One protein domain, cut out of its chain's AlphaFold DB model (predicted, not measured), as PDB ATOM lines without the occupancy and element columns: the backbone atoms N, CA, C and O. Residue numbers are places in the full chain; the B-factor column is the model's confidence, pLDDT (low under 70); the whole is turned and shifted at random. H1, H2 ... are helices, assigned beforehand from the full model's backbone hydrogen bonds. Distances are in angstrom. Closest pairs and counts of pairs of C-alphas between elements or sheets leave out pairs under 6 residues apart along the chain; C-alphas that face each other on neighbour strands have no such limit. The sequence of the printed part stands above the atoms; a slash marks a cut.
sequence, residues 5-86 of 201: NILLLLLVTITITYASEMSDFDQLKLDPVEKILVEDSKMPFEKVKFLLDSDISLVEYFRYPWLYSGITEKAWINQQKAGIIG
ATOM      1  N   ASN A   5      13.574  37.027  54.364       66.31
ATOM      2  CA  ASN A   5      13.640  35.732  53.680       66.31
ATOM      3  C   ASN A   5      13.309  35.806  52.176       66.31
ATOM      4  O   ASN A   5      13.861  35.030  51.401       66.31
ATOM      5  N   ILE A   6      12.450  36.737  51.739       71.12
ATOM      6  CA  ILE A   6      12.099  36.893  50.314       71.12
ATOM      7  C   ILE A   6      13.257  37.541  49.547       71.12
ATOM      8  O   ILE A   6      13.566  37.134  48.430       71.12
ATOM      9  N   LEU A   7      13.935  38.513  50.167       65.38
ATOM     10  CA  LEU A   7      15.095  39.174  49.569       65.38
ATOM     11  C   LEU A   7      16.265  38.194  49.384       65.38
ATOM     12  O   LEU A   7      16.947  38.229  48.364       65.38
ATOM     13  N   LEU A   8      16.457  37.292  50.352       68.75
ATOM     14  CA  LEU A   8      17.511  36.278  50.334       68.75
ATOM     15  C   LEU A   8      17.249  35.207  49.261       68.75
ATOM     16  O   LEU A   8      18.167  34.840  48.534       68.75
ATOM     17  N   LEU A   9      15.992  34.781  49.086       68.56
ATOM     18  CA  LEU A   9      15.596  33.878  47.997       68.56
ATOM     19  C   LEU A   9      15.800  34.509  46.611       68.56
ATOM     20  O   LEU A   9      16.340  33.846  45.730       68.56
ATOM     21  N   LEU A  10      15.439  35.785  46.430       64.38
ATOM     22  CA  LEU A  10      15.661  36.496  45.165       64.38
ATOM     23  C   LEU A  10      17.155  36.636  44.835       64.38
ATOM     24  O   LEU A  10      17.559  36.350  43.710       64.38
ATOM     25  N   LEU A  11      17.988  36.999  45.816       60.34
ATOM     26  CA  LEU A  11      19.443  37.084  45.636       60.34
ATOM     27  C   LEU A  11      20.061  35.734  45.256       60.34
ATOM     28  O   LEU A  11      20.854  35.685  44.319       60.34
ATOM     29  N   VAL A  12      19.651  34.644  45.915       64.50
ATOM     30  CA  VAL A  12      20.135  33.289  45.604       64.50
ATOM     31  C   VAL A  12      19.710  32.855  44.201       64.50
ATOM     32  O   VAL A  12      20.529  32.307  43.465       64.50
ATOM     33  N   THR A  13      18.469  33.142  43.786       59.75
ATOM     34  CA  THR A  13      18.040  32.833  42.413       59.75
ATOM     35  C   THR A  13      18.848  33.606  41.382       59.75
ATOM     36  O   THR A  13      19.302  33.000  40.424       59.75
ATOM     37  N   ILE A  14      19.121  34.896  41.611       59.44
ATOM     38  CA  ILE A  14      19.916  35.714  40.688       59.44
ATOM     39  C   ILE A  14      21.345  35.165  40.581       59.44
ATOM     40  O   ILE A  14      21.855  35.014  39.476       59.44
ATOM     41  N   THR A  15      21.988  34.798  41.696       54.78
ATOM     42  CA  THR A  15      23.359  34.263  41.651       54.78
ATOM     43  C   THR A  15      23.455  32.898  40.971       54.78
ATOM     44  O   THR A  15      24.458  32.625  40.319       54.78
ATOM     45  N   ILE A  16      22.425  32.049  41.084       57.00
ATOM     46  CA  ILE A  16      22.410  30.736  40.420       57.00
ATOM     47  C   ILE A  16      22.279  30.896  38.898       57.00
ATOM     48  O   ILE A  16      22.984  30.200  38.170       57.00
ATOM     49  N   THR A  17      21.458  31.833  38.409       56.41
ATOM     50  CA  THR A  17      21.309  32.067  36.961       56.41
ATOM     51  C   THR A  17      22.589  32.616  36.328       56.41
ATOM     52  O   THR A  17      22.996  32.157  35.267       56.41
ATOM     53  N   TYR A  18      23.275  33.548  37.001       57.56
ATOM     54  CA  TYR A  18      24.550  34.088  36.509       57.56
ATOM     55  C   TYR A  18      25.673  33.039  36.500       57.56
ATOM     56  O   TYR A  18      26.488  33.010  35.579       57.56
ATOM     57  N   ALA A  19      25.718  32.159  37.505       54.62
ATOM     58  CA  ALA A  19      26.733  31.111  37.579       54.62
ATOM     59  C   ALA A  19      26.527  30.000  36.532       54.62
ATOM     60  O   ALA A  19      27.515  29.436  36.061       54.62
ATOM     61  N   SER A  20      25.281  29.688  36.144       55.94
ATOM     62  CA  SER A  20      25.036  28.688  35.094       55.94
ATOM     63  C   SER A  20      25.436  29.198  33.709       55.94
ATOM     64  O   SER A  20      26.045  28.450  32.950       55.94
ATOM     65  N   GLU A  21      25.173  30.475  33.402       54.97
ATOM     66  CA  GLU A  21      25.510  31.063  32.098       54.97
ATOM     67  C   GLU A  21      27.023  31.090  31.830       54.97
ATOM     68  O   GLU A  21      27.443  30.752  30.726       54.97
ATOM     69  N   MET A  22      27.864  31.407  32.826       56.84
ATOM     70  CA  MET A  22      29.327  31.388  32.641       56.84
ATOM     71  C   MET A  22      29.866  29.990  32.294       56.84
ATOM     72  O   MET A  22      30.812  29.885  31.517       56.84
ATOM     73  N   SER A  23      29.249  28.921  32.813       62.69
ATOM     74  CA  SER A  23      29.678  27.538  32.540       62.69
ATOM     75  C   SER A  23      29.399  27.101  31.095       62.69
ATOM     76  O   SER A  23      30.123  26.277  30.535       62.69
ATOM     77  N   ASP A  24      28.372  27.681  30.469       70.75
ATOM     78  CA  ASP A  24      27.961  27.330  29.109       70.75
ATOM     79  C   ASP A  24      28.863  27.989  28.054       70.75
ATOM     80  O   ASP A  24      29.190  27.370  27.037       70.75
ATOM     81  N   PHE A  25      29.362  29.203  28.316       71.88
ATOM     82  CA  PHE A  25      30.321  29.881  27.431       71.88
ATOM     83  C   PHE A  25      31.679  29.181  27.351       71.88
ATOM     84  O   PHE A  25      32.338  29.263  26.316       71.88
ATOM     85  N   ASP A  26      32.091  28.458  28.392       72.50
ATOM     86  CA  ASP A  26      33.348  27.701  28.386       72.50
ATOM     87  C   ASP A  26      33.312  26.467  27.473       72.50
ATOM     88  O   ASP A  26      34.361  25.965  27.066       72.50
ATOM     89  N   GLN A  27      32.117  26.003  27.090       77.75
ATOM     90  CA  GLN A  27      31.955  24.942  26.093       77.75
ATOM     91  C   GLN A  27      32.187  25.453  24.666       77.75
ATOM     92  O   GLN A  27      32.563  24.684  23.775       77.75
ATOM     93  N   LEU A  28      31.976  26.751  24.438       78.50
ATOM     94  CA  LEU A  28      32.283  27.393  23.172       78.50
ATOM     95  C   LEU A  28      33.790  27.670  23.146       78.50
ATOM     96  O   LEU A  28      34.334  28.329  24.030       78.50
ATOM     97  N   LYS A  29      34.491  27.156  22.126       83.69
ATOM     98  CA  LYS A  29      35.934  27.382  21.904       83.69
ATOM     99  C   LYS A  29      36.207  28.814  21.416       83.69
ATOM    100  O   LYS A  29      36.787  29.007  20.353       83.69
ATOM    101  N   LEU A  30      35.731  29.790  22.177       84.62
ATOM    102  CA  LEU A  30      35.882  31.213  21.921       84.62
ATOM    103  C   LEU A  30      37.330  31.634  22.141       84.62
ATOM    104  O   LEU A  30      37.968  31.218  23.114       84.62
ATOM    105  N   ASP A  31      37.816  32.503  21.263       87.38
ATOM    106  CA  ASP A  31      39.099  33.169  21.461       87.38
ATOM    107  C   ASP A  31      39.021  34.117  22.681       87.38
ATOM    108  O   ASP A  31      37.939  34.642  22.981       87.38
ATOM    109  N   PRO A  32      40.121  34.390  23.415       85.50
ATOM    110  CA  PRO A  32      40.087  35.293  24.565       85.50
ATOM    111  C   PRO A  32      39.531  36.680  24.228       85.50
ATOM    112  O   PRO A  32      38.853  37.284  25.055       85.50
ATOM    113  N   VAL A  33      39.764  37.167  23.003       87.44
ATOM    114  CA  VAL A  33      39.211  38.444  22.529       87.44
ATOM    115  C   VAL A  33      37.690  38.375  22.414       87.44
ATOM    116  O   VAL A  33      36.990  39.299  22.819       87.44
ATOM    117  N   GLU A  34      37.159  37.271  21.895       87.62
ATOM    118  CA  GLU A  34      35.719  37.074  21.740       87.62
ATOM    119  C   GLU A  34      35.013  36.939  23.088       87.62
ATOM    120  O   GLU A  34      33.928  37.496  23.256       87.62
ATOM    121  N   LYS A  35      35.643  36.275  24.068       87.88
ATOM    122  CA  LYS A  35      35.118  36.199  25.441       87.88
ATOM    123  C   LYS A  35      34.934  37.590  26.050       87.88
ATOM    124  O   LYS A  35      33.855  37.879  26.559       87.88
ATOM    125  N   ILE A  36      35.939  38.461  25.918       88.00
ATOM    126  CA  ILE A  36      35.868  39.849  26.406       88.00
ATOM    127  C   ILE A  36      34.722  40.603  25.721       88.00
ATOM    128  O   ILE A  36      33.930  41.259  26.386       88.00
ATOM    129  N   LEU A  37      34.578  40.470  24.398       88.88
ATOM    130  CA  LEU A  37      33.516  41.155  23.652       88.88
ATOM    131  C   LEU A  37      32.107  40.711  24.079       88.88
ATOM    132  O   LEU A  37      31.190  41.532  24.175       88.88
ATOM    133  N   VAL A  38      31.915  39.417  24.330       88.94
ATOM    134  CA  VAL A  38      30.639  38.866  24.809       88.94
ATOM    135  C   VAL A  38      30.328  39.351  26.225       88.94
ATOM    136  O   VAL A  38      29.195  39.764  26.484       88.94
ATOM    137  N   GLU A  39      31.326  39.355  27.110       87.69
ATOM    138  CA  GLU A  39      31.195  39.817  28.495       87.69
ATOM    139  C   GLU A  39      30.871  41.321  28.560       87.69
ATOM    140  O   GLU A  39      29.887  41.715  29.192       87.69
ATOM    141  N   ASP A  40      31.611  42.148  27.815       89.00
ATOM    142  CA  ASP A  40      31.418  43.604  27.753       89.00
ATOM    143  C   ASP A  40      30.040  43.987  27.198       89.00
ATOM    144  O   ASP A  40      29.389  44.922  27.674       89.00
ATOM    145  N   SER A  41      29.569  43.257  26.186       86.56
ATOM    146  CA  SER A  41      28.277  43.517  25.544       86.56
ATOM    147  C   SER A  41      27.083  42.893  26.269       86.56
ATOM    148  O   SER A  41      25.941  43.194  25.910       86.56
ATOM    149  N   LYS A  42      27.325  42.041  27.278       88.81
ATOM    150  CA  LYS A  42      26.305  41.229  27.965       88.81
ATOM    151  C   LYS A  42      25.423  40.463  26.976       88.81
ATOM    152  O   LYS A  42      24.196  40.435  27.103       88.81
ATOM    153  N   MET A  43      26.041  39.896  25.942       86.69
ATOM    154  CA  MET A  43      25.308  39.191  24.897       86.69
ATOM    155  C   MET A  43      24.763  37.857  25.431       86.69
ATOM    156  O   MET A  43      25.523  37.090  26.020       86.69
ATOM    157  N   PRO A  44      23.476  37.531  25.200       89.50
ATOM    158  CA  PRO A  44      22.920  36.264  25.656       89.50
ATOM    159  C   PRO A  44      23.570  35.086  24.925       89.50
ATOM    160  O   PRO A  44      23.821  35.151  23.717       89.50
ATOM    161  N   PHE A  45      23.772  33.984  25.651       85.81
ATOM    162  CA  PHE A  45      24.417  32.768  25.147       85.81
ATOM    163  C   PHE A  45      23.787  32.249  23.850       85.81
ATOM    164  O   PHE A  45      24.491  31.922  22.896       85.81
ATOM    165  N   GLU A  46      22.454  32.253  23.768       88.50
ATOM    166  CA  GLU A  46      21.716  31.814  22.577       88.50
ATOM    167  C   GLU A  46      22.114  32.591  21.320       88.50
ATOM    168  O   GLU A  46      22.235  32.017  20.237       88.50
ATOM    169  N   LYS A  47      22.352  33.901  21.458       89.81
ATOM    170  CA  LYS A  47      22.739  34.762  20.341       89.81
ATOM    171  C   LYS A  47      24.182  34.508  19.926       89.81
ATOM    172  O   LYS A  47      24.453  34.439  18.731       89.81
ATOM    173  N   VAL A  48      25.081  34.317  20.890       91.19
ATOM    174  CA  VAL A  48      26.479  33.949  20.620       91.19
ATOM    175  C   VAL A  48      26.540  32.622  19.875       91.19
ATOM    176  O   VAL A  48      27.121  32.550  18.796       91.19
ATOM    177  N   LYS A  49      25.856  31.598  20.391       90.88
ATOM    178  CA  LYS A  49      25.761  30.291  19.743       90.88
ATOM    179  C   LYS A  49      25.193  30.404  18.331       90.88
ATOM    180  O   LYS A  49      25.766  29.856  17.401       90.88
ATOM    181  N   PHE A  50      24.120  31.173  18.150       90.25
ATOM    182  CA  PHE A  50      23.530  31.397  16.834       90.25
ATOM    183  C   PHE A  50      24.507  32.038  15.841       90.25
ATOM    184  O   PHE A  50      24.506  31.653  14.675       90.25
ATOM    185  N   LEU A  51      25.328  33.003  16.266       91.38
ATOM    186  CA  LEU A  51      26.326  33.639  15.400       91.38
ATOM    187  C   LEU A  51      27.436  32.659  15.007       91.38
ATOM    188  O   LEU A  51      27.752  32.557  13.823       91.38
ATOM    189  N   LEU A  52      27.939  31.878  15.964       89.25
ATOM    190  CA  LEU A  52      28.957  30.856  15.707       89.25
ATOM    191  C   LEU A  52      28.432  29.735  14.798       89.25
ATOM    192  O   LEU A  52      29.097  29.368  13.837       89.25
ATOM    193  N   ASP A  53      27.207  29.253  15.033       89.25
ATOM    194  CA  ASP A  53      26.528  28.263  14.179       89.25
ATOM    195  C   ASP A  53      26.282  28.797  12.753       89.25
ATOM    196  O   ASP A  53      26.034  28.031  11.822       89.25
ATOM    197  N   SER A  54      26.320  30.121  12.578       85.06
ATOM    198  CA  SER A  54      26.177  30.796  11.286       85.06
ATOM    199  C   SER A  54      27.513  31.058  10.585       85.06
ATOM    200  O   SER A  54      27.502  31.736   9.562       85.06
ATOM    201  N   ASP A  55      28.629  30.561  11.133       86.88
ATOM    202  CA  ASP A  55      30.000  30.834  10.674       86.88
ATOM    203  C   ASP A  55      30.351  32.337  10.665       86.88
ATOM    204  O   ASP A  55      31.146  32.823   9.864       86.88
ATOM    205  N   ILE A  56      29.721  33.110  11.558       88.19
ATOM    206  CA  ILE A  56      29.963  34.547  11.707       88.19
ATOM    207  C   ILE A  56      30.915  34.757  12.881       88.19
ATOM    208  O   ILE A  56      30.576  34.452  14.026       88.19
ATOM    209  N   SER A  57      32.081  35.353  12.617       88.81
ATOM    210  CA  SER A  57      32.994  35.761  13.688       88.81
ATOM    211  C   SER A  57      32.354  36.839  14.560       88.81
ATOM    212  O   SER A  57      31.824  37.840  14.063       88.81
ATOM    213  N   LEU A  58      32.464  36.682  15.880       90.75
ATOM    214  CA  LEU A  58      31.965  37.672  16.833       90.75
ATOM    215  C   LEU A  58      32.683  39.010  16.653       90.75
ATOM    216  O   LEU A  58      32.050  40.063  16.697       90.75
ATOM    217  N   VAL A  59      33.984  38.978  16.357       89.81
ATOM    218  CA  VAL A  59      34.779  40.182  16.073       89.81
ATOM    219  C   VAL A  59      34.200  40.960  14.892       89.81
ATOM    220  O   VAL A  59      34.140  42.188  14.934       89.81
ATOM    221  N   GLU A  60      33.763  40.269  13.839       86.62
ATOM    222  CA  GLU A  60      33.121  40.909  12.690       86.62
ATOM    223  C   GLU A  60      31.742  41.457  13.057       86.62
ATOM    224  O   GLU A  60      31.428  42.604  12.737       86.62
ATOM    225  N   TYR A  61      30.943  40.673  13.780       91.00
ATOM    226  CA  TYR A  61      29.627  41.090  14.244       91.00
ATOM    227  C   TYR A  61      29.695  42.389  15.072       91.00
ATOM    228  O   TYR A  61      28.949  43.334  14.810       91.00
ATOM    229  N   PHE A  62      30.646  42.494  16.005       91.38
ATOM    230  CA  PHE A  62      30.836  43.681  16.848       91.38
ATOM    231  C   PHE A  62      31.411  44.902  16.117       91.38
ATOM    232  O   PHE A  62      31.477  45.984  16.698       91.38
ATOM    233  N   ARG A  63      31.777  44.786  14.835       89.50
ATOM    234  CA  ARG A  63      32.056  45.956  13.986       89.50
ATOM    235  C   ARG A  63      30.786  46.607  13.447       89.50
ATOM    236  O   ARG A  63      30.882  47.621  12.765       89.50
ATOM    237  N   TYR A  64      29.611  46.048  13.734       89.94
ATOM    238  CA  TYR A  64      28.315  46.549  13.276       89.94
ATOM    239  C   TYR A  64      28.238  46.788  11.749       89.94
ATOM    240  O   TYR A  64      27.779  47.848  11.311       89.94
ATOM    241  N   PRO A  65      28.660  45.824  10.901       83.62
ATOM    242  CA  PRO A  65      28.750  46.000   9.447       83.62
ATOM    243  C   PRO A  65      27.432  46.438   8.791       83.62
ATOM    244  O   PRO A  65      27.428  47.253   7.868       83.62
ATOM    245  N   TRP A  66      26.297  45.965   9.311       88.50
ATOM    246  CA  TRP A  66      24.966  46.318   8.811       88.50
ATOM    247  C   TRP A  66      24.647  47.817   8.904       88.50
ATOM    248  O   TRP A  66      23.884  48.315   8.076       88.50
ATOM    249  N   LEU A  67      25.256  48.550   9.848       85.31
ATOM    250  CA  LEU A  67      25.083  50.002   9.958       85.31
ATOM    251  C   LEU A  67      25.676  50.726   8.744       85.31
ATOM    252  O   LEU A  67      25.031  51.610   8.185       85.31
ATOM    253  N   TYR A  68      26.861  50.314   8.286       80.38
ATOM    254  CA  TYR A  68      27.505  50.897   7.101       80.38
ATOM    255  C   TYR A  68      26.790  50.522   5.799       80.38
ATOM    256  O   TYR A  68      26.822  51.269   4.821       80.38
ATOM    257  N   SER A  69      26.137  49.363   5.775       72.25
ATOM    258  CA  SER A  69      25.358  48.894   4.626       72.25
ATOM    259  C   SER A  69      23.921  49.426   4.602       72.25
ATOM    260  O   SER A  69      23.217  49.215   3.616       72.25
ATOM    261  N   GLY A  70      23.463  50.097   5.665       82.25
ATOM    262  CA  GLY A  70      22.090  50.598   5.770       82.25
ATOM    263  C   GLY A  70      21.029  49.491   5.728       82.25
ATOM    264  O   GLY A  70      19.918  49.725   5.253       82.25
ATOM    265  N   ILE A  71      21.369  48.280   6.181       85.75
ATOM    266  CA  ILE A  71      20.450  47.134   6.253       85.75
ATOM    267  C   ILE A  71      20.195  46.748   7.709       85.75
ATOM    268  O   ILE A  71      20.917  47.146   8.620       85.75
ATOM    269  N   THR A  72      19.142  45.969   7.948       90.50
ATOM    270  CA  THR A  72      18.861  45.455   9.291       90.50
ATOM    271  C   THR A  72      19.840  44.337   9.653       90.50
ATOM    272  O   THR A  72      20.268  43.575   8.786       90.50
ATOM    273  N   GLU A  73      20.150  44.191  10.944       90.38
ATOM    274  CA  GLU A  73      21.004  43.113  11.468       90.38
ATOM    275  C   GLU A  73      20.546  41.733  10.963       90.38
ATOM    276  O   GLU A  73      21.337  40.949  10.448       90.38
ATOM    277  N   LYS A  74      19.234  41.464  11.017       89.88
ATOM    278  CA  LYS A  74      18.644  40.211  10.528       89.88
ATOM    279  C   LYS A  74      18.894  39.988   9.034       89.88
ATOM    280  O   LYS A  74      19.161  38.862   8.621       89.88
ATOM    281  N   ALA A  75      18.791  41.042   8.223       86.44
ATOM    282  CA  ALA A  75      19.069  40.950   6.794       86.44
ATOM    283  C   ALA A  75      20.552  40.649   6.537       86.44
ATOM    284  O   ALA A  75      20.849  39.798   5.706       86.44
ATOM    285  N   TRP A  76      21.458  41.280   7.288       88.62
ATOM    286  CA  TRP A  76      22.894  41.025   7.190       88.62
ATOM    287  C   TRP A  76      23.256  39.583   7.573       88.62
ATOM    288  O   TRP A  76      23.925  38.902   6.802       88.62
ATOM    289  N   ILE A  77      22.732  39.072   8.694       89.06
ATOM    290  CA  ILE A  77      22.970  37.680   9.113       89.06
ATOM    291  C   ILE A  77      22.458  36.693   8.054       89.06
ATOM    292  O   ILE A  77      23.141  35.728   7.720       89.06
ATOM    293  N   ASN A  78      21.274  36.933   7.482       87.06
ATOM    294  CA  ASN A  78      20.735  36.077   6.422       87.06
ATOM    295  C   ASN A  78      21.600  36.092   5.153       87.06
ATOM    296  O   ASN A  78      21.711  35.071   4.479       87.06
ATOM    297  N   GLN A  79      22.206  37.232   4.821       82.25
ATOM    298  CA  GLN A  79      23.112  37.350   3.679       82.25
ATOM    299  C   GLN A  79      24.454  36.648   3.929       82.25
ATOM    300  O   GLN A  79      24.963  36.004   3.011       82.25
ATOM    301  N   GLN A  80      24.980  36.702   5.160       84.31
ATOM    302  CA  GLN A  80      26.155  35.921   5.561       84.31
ATOM    303  C   GLN A  80      25.885  34.417   5.470       84.31
ATOM    304  O   GLN A  80      26.629  33.692   4.819       84.31
ATOM    305  N   LYS A  81      24.745  33.955   6.001       81.69
ATOM    306  CA  LYS A  81      24.313  32.548   5.889       81.69
ATOM    307  C   LYS A  81      24.174  32.059   4.454       81.69
ATOM    308  O   LYS A  81      24.371  30.882   4.179       81.69
ATOM    309  N   ALA A  82      23.790  32.949   3.546       79.00
ATOM    310  CA  ALA A  82      23.668  32.635   2.132       79.00
ATOM    311  C   ALA A  82      25.026  32.623   1.399       79.00
ATOM    312  O   ALA A  82      25.053  32.364   0.199       79.00
ATOM    313  N   GLY A  83      26.135  32.934   2.086       73.69
ATOM    314  CA  GLY A  83      27.470  33.054   1.494       73.69
ATOM    315  C   GLY A  83      27.591  34.216   0.503       73.69
ATOM    316  O   GLY A  83      28.478  34.216  -0.345       73.69
ATOM    317  N   ILE A  84      26.669  35.186   0.559       61.69
ATOM    318  CA  ILE A  84      26.575  36.283  -0.418       61.69
ATOM    319  C   ILE A  84      27.568  37.402  -0.085       61.69
ATOM    320  O   ILE A  84      27.984  38.150  -0.969       61.69
ATOM    321  N   ILE A  85      27.954  37.527   1.185       59.09
ATOM    322  CA  ILE A  85      28.818  38.601   1.665       59.09
ATOM    323  C   ILE A  85      30.266  38.113   1.712       59.09
ATOM    324  O   ILE A  85      30.715  37.493   2.666       59.09
ATOM    325  N   GLY A  86      31.021  38.459   0.676       57.84
ATOM    326  CA  GLY A  86      32.466  38.648   0.789       57.84
ATOM    327  C   GLY A  86      32.764  40.092   1.206       57.84
ATOM    328  O   GLY A  86      32.010  41.005   0.874       57.84
TER     329      GLY A  86
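AT A GLANCE: This is residues 5 to 86 of the 201 residues of an uncharacterized protein of Fibrobacter sp (UniProt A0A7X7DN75). One long helix, H1, makes an arm, and at its far end five short helices, H2 to H6, form a small body; residues 5 to 20 stick out from it with nothing beside them. In the body H2, H3 and H4 lie toward the arm, with H3 beyond the end of H1 and pointing the same way, while H5 and H6 lie at the end away from the arm. The printed part has 82 residues with six named helices, in the order H1 to H6, and no named strand; the class is all helix. It is loose, with a radius of gyration of the C-alphas of 16.2 A, and spans 55 by 26 by 19 A, the arm making much of the length.

IN THESE COORDINATES: H1 covers residues 5 to 25 and is 31.6 A long, from C-alpha 5 at (13.640, 35.732, 53.680) to C-alpha 25 at (30.321, 29.881, 27.431). H2 is residues 32 to 41, 14.4 A, and H3 is residues 45 to 53, 12.0 A. H4, residues 58 to 61, measures 4.9 A, and H5, residues 65 to 69, 6.6 A. H6 is residues 73 to 81, 12.4 A, and ends with C-alpha 81 at (24.313, 32.548, 5.889).

HOW THE PARTS SIT: H1 only just touches H3, with 3 pairs of C-alphas within 8 A, and does so with residues 21 to 25 alone; the closest C-alphas are those of Phe 25 and Phe 45, 7.0 A apart. The two run the same way at a shallow tilt of 11 degrees. H1 and H2 are apart, but only just, their closest C-alphas being 8.2 A apart. H2 and H3 are close but not clearly touching, with Val 38 and Val 48 the closest at 7.7 A between C-alphas, and run opposite ways at a steep tilt of 45 degrees. H2 touches H4, where the C-alphas of Glu 34 and Leu 58 are closest at 6.2 A. H3 and H4 touch only at the corner, and only just, with 3 pairs within 8 A; the closest C-alphas are those of Leu 51 and Leu 58, 7.1 A apart. H4 and H5 meet only through their link. H5 and H6 are close but not clearly touching, the C-alphas of Trp 66 and Glu 73 being closest at 5.7 A. H3 and H6 are only just apart, at 8.2 A between their closest C-alphas. Every O i to N i+4 pair is within hydrogen-bond range in H2, H3, H5 and H6, and 16 of 17 are in H1; H4 is too short for such a pair.

THE WHOLE: The C-alphas of Asn 5 and Gly 86 are the two farthest apart, at 56.2 A. Without residues 5 to 20, the remaining 66 residues span 35 by 20 by 17 A. The printed part has no cut; the link from H1 to H2 is short, the other links are tight, and no link is long. The mean pLDDT of the printed part is 79.2, with residue 5, residues 7 to 23 and residues 84 to 86 under 70.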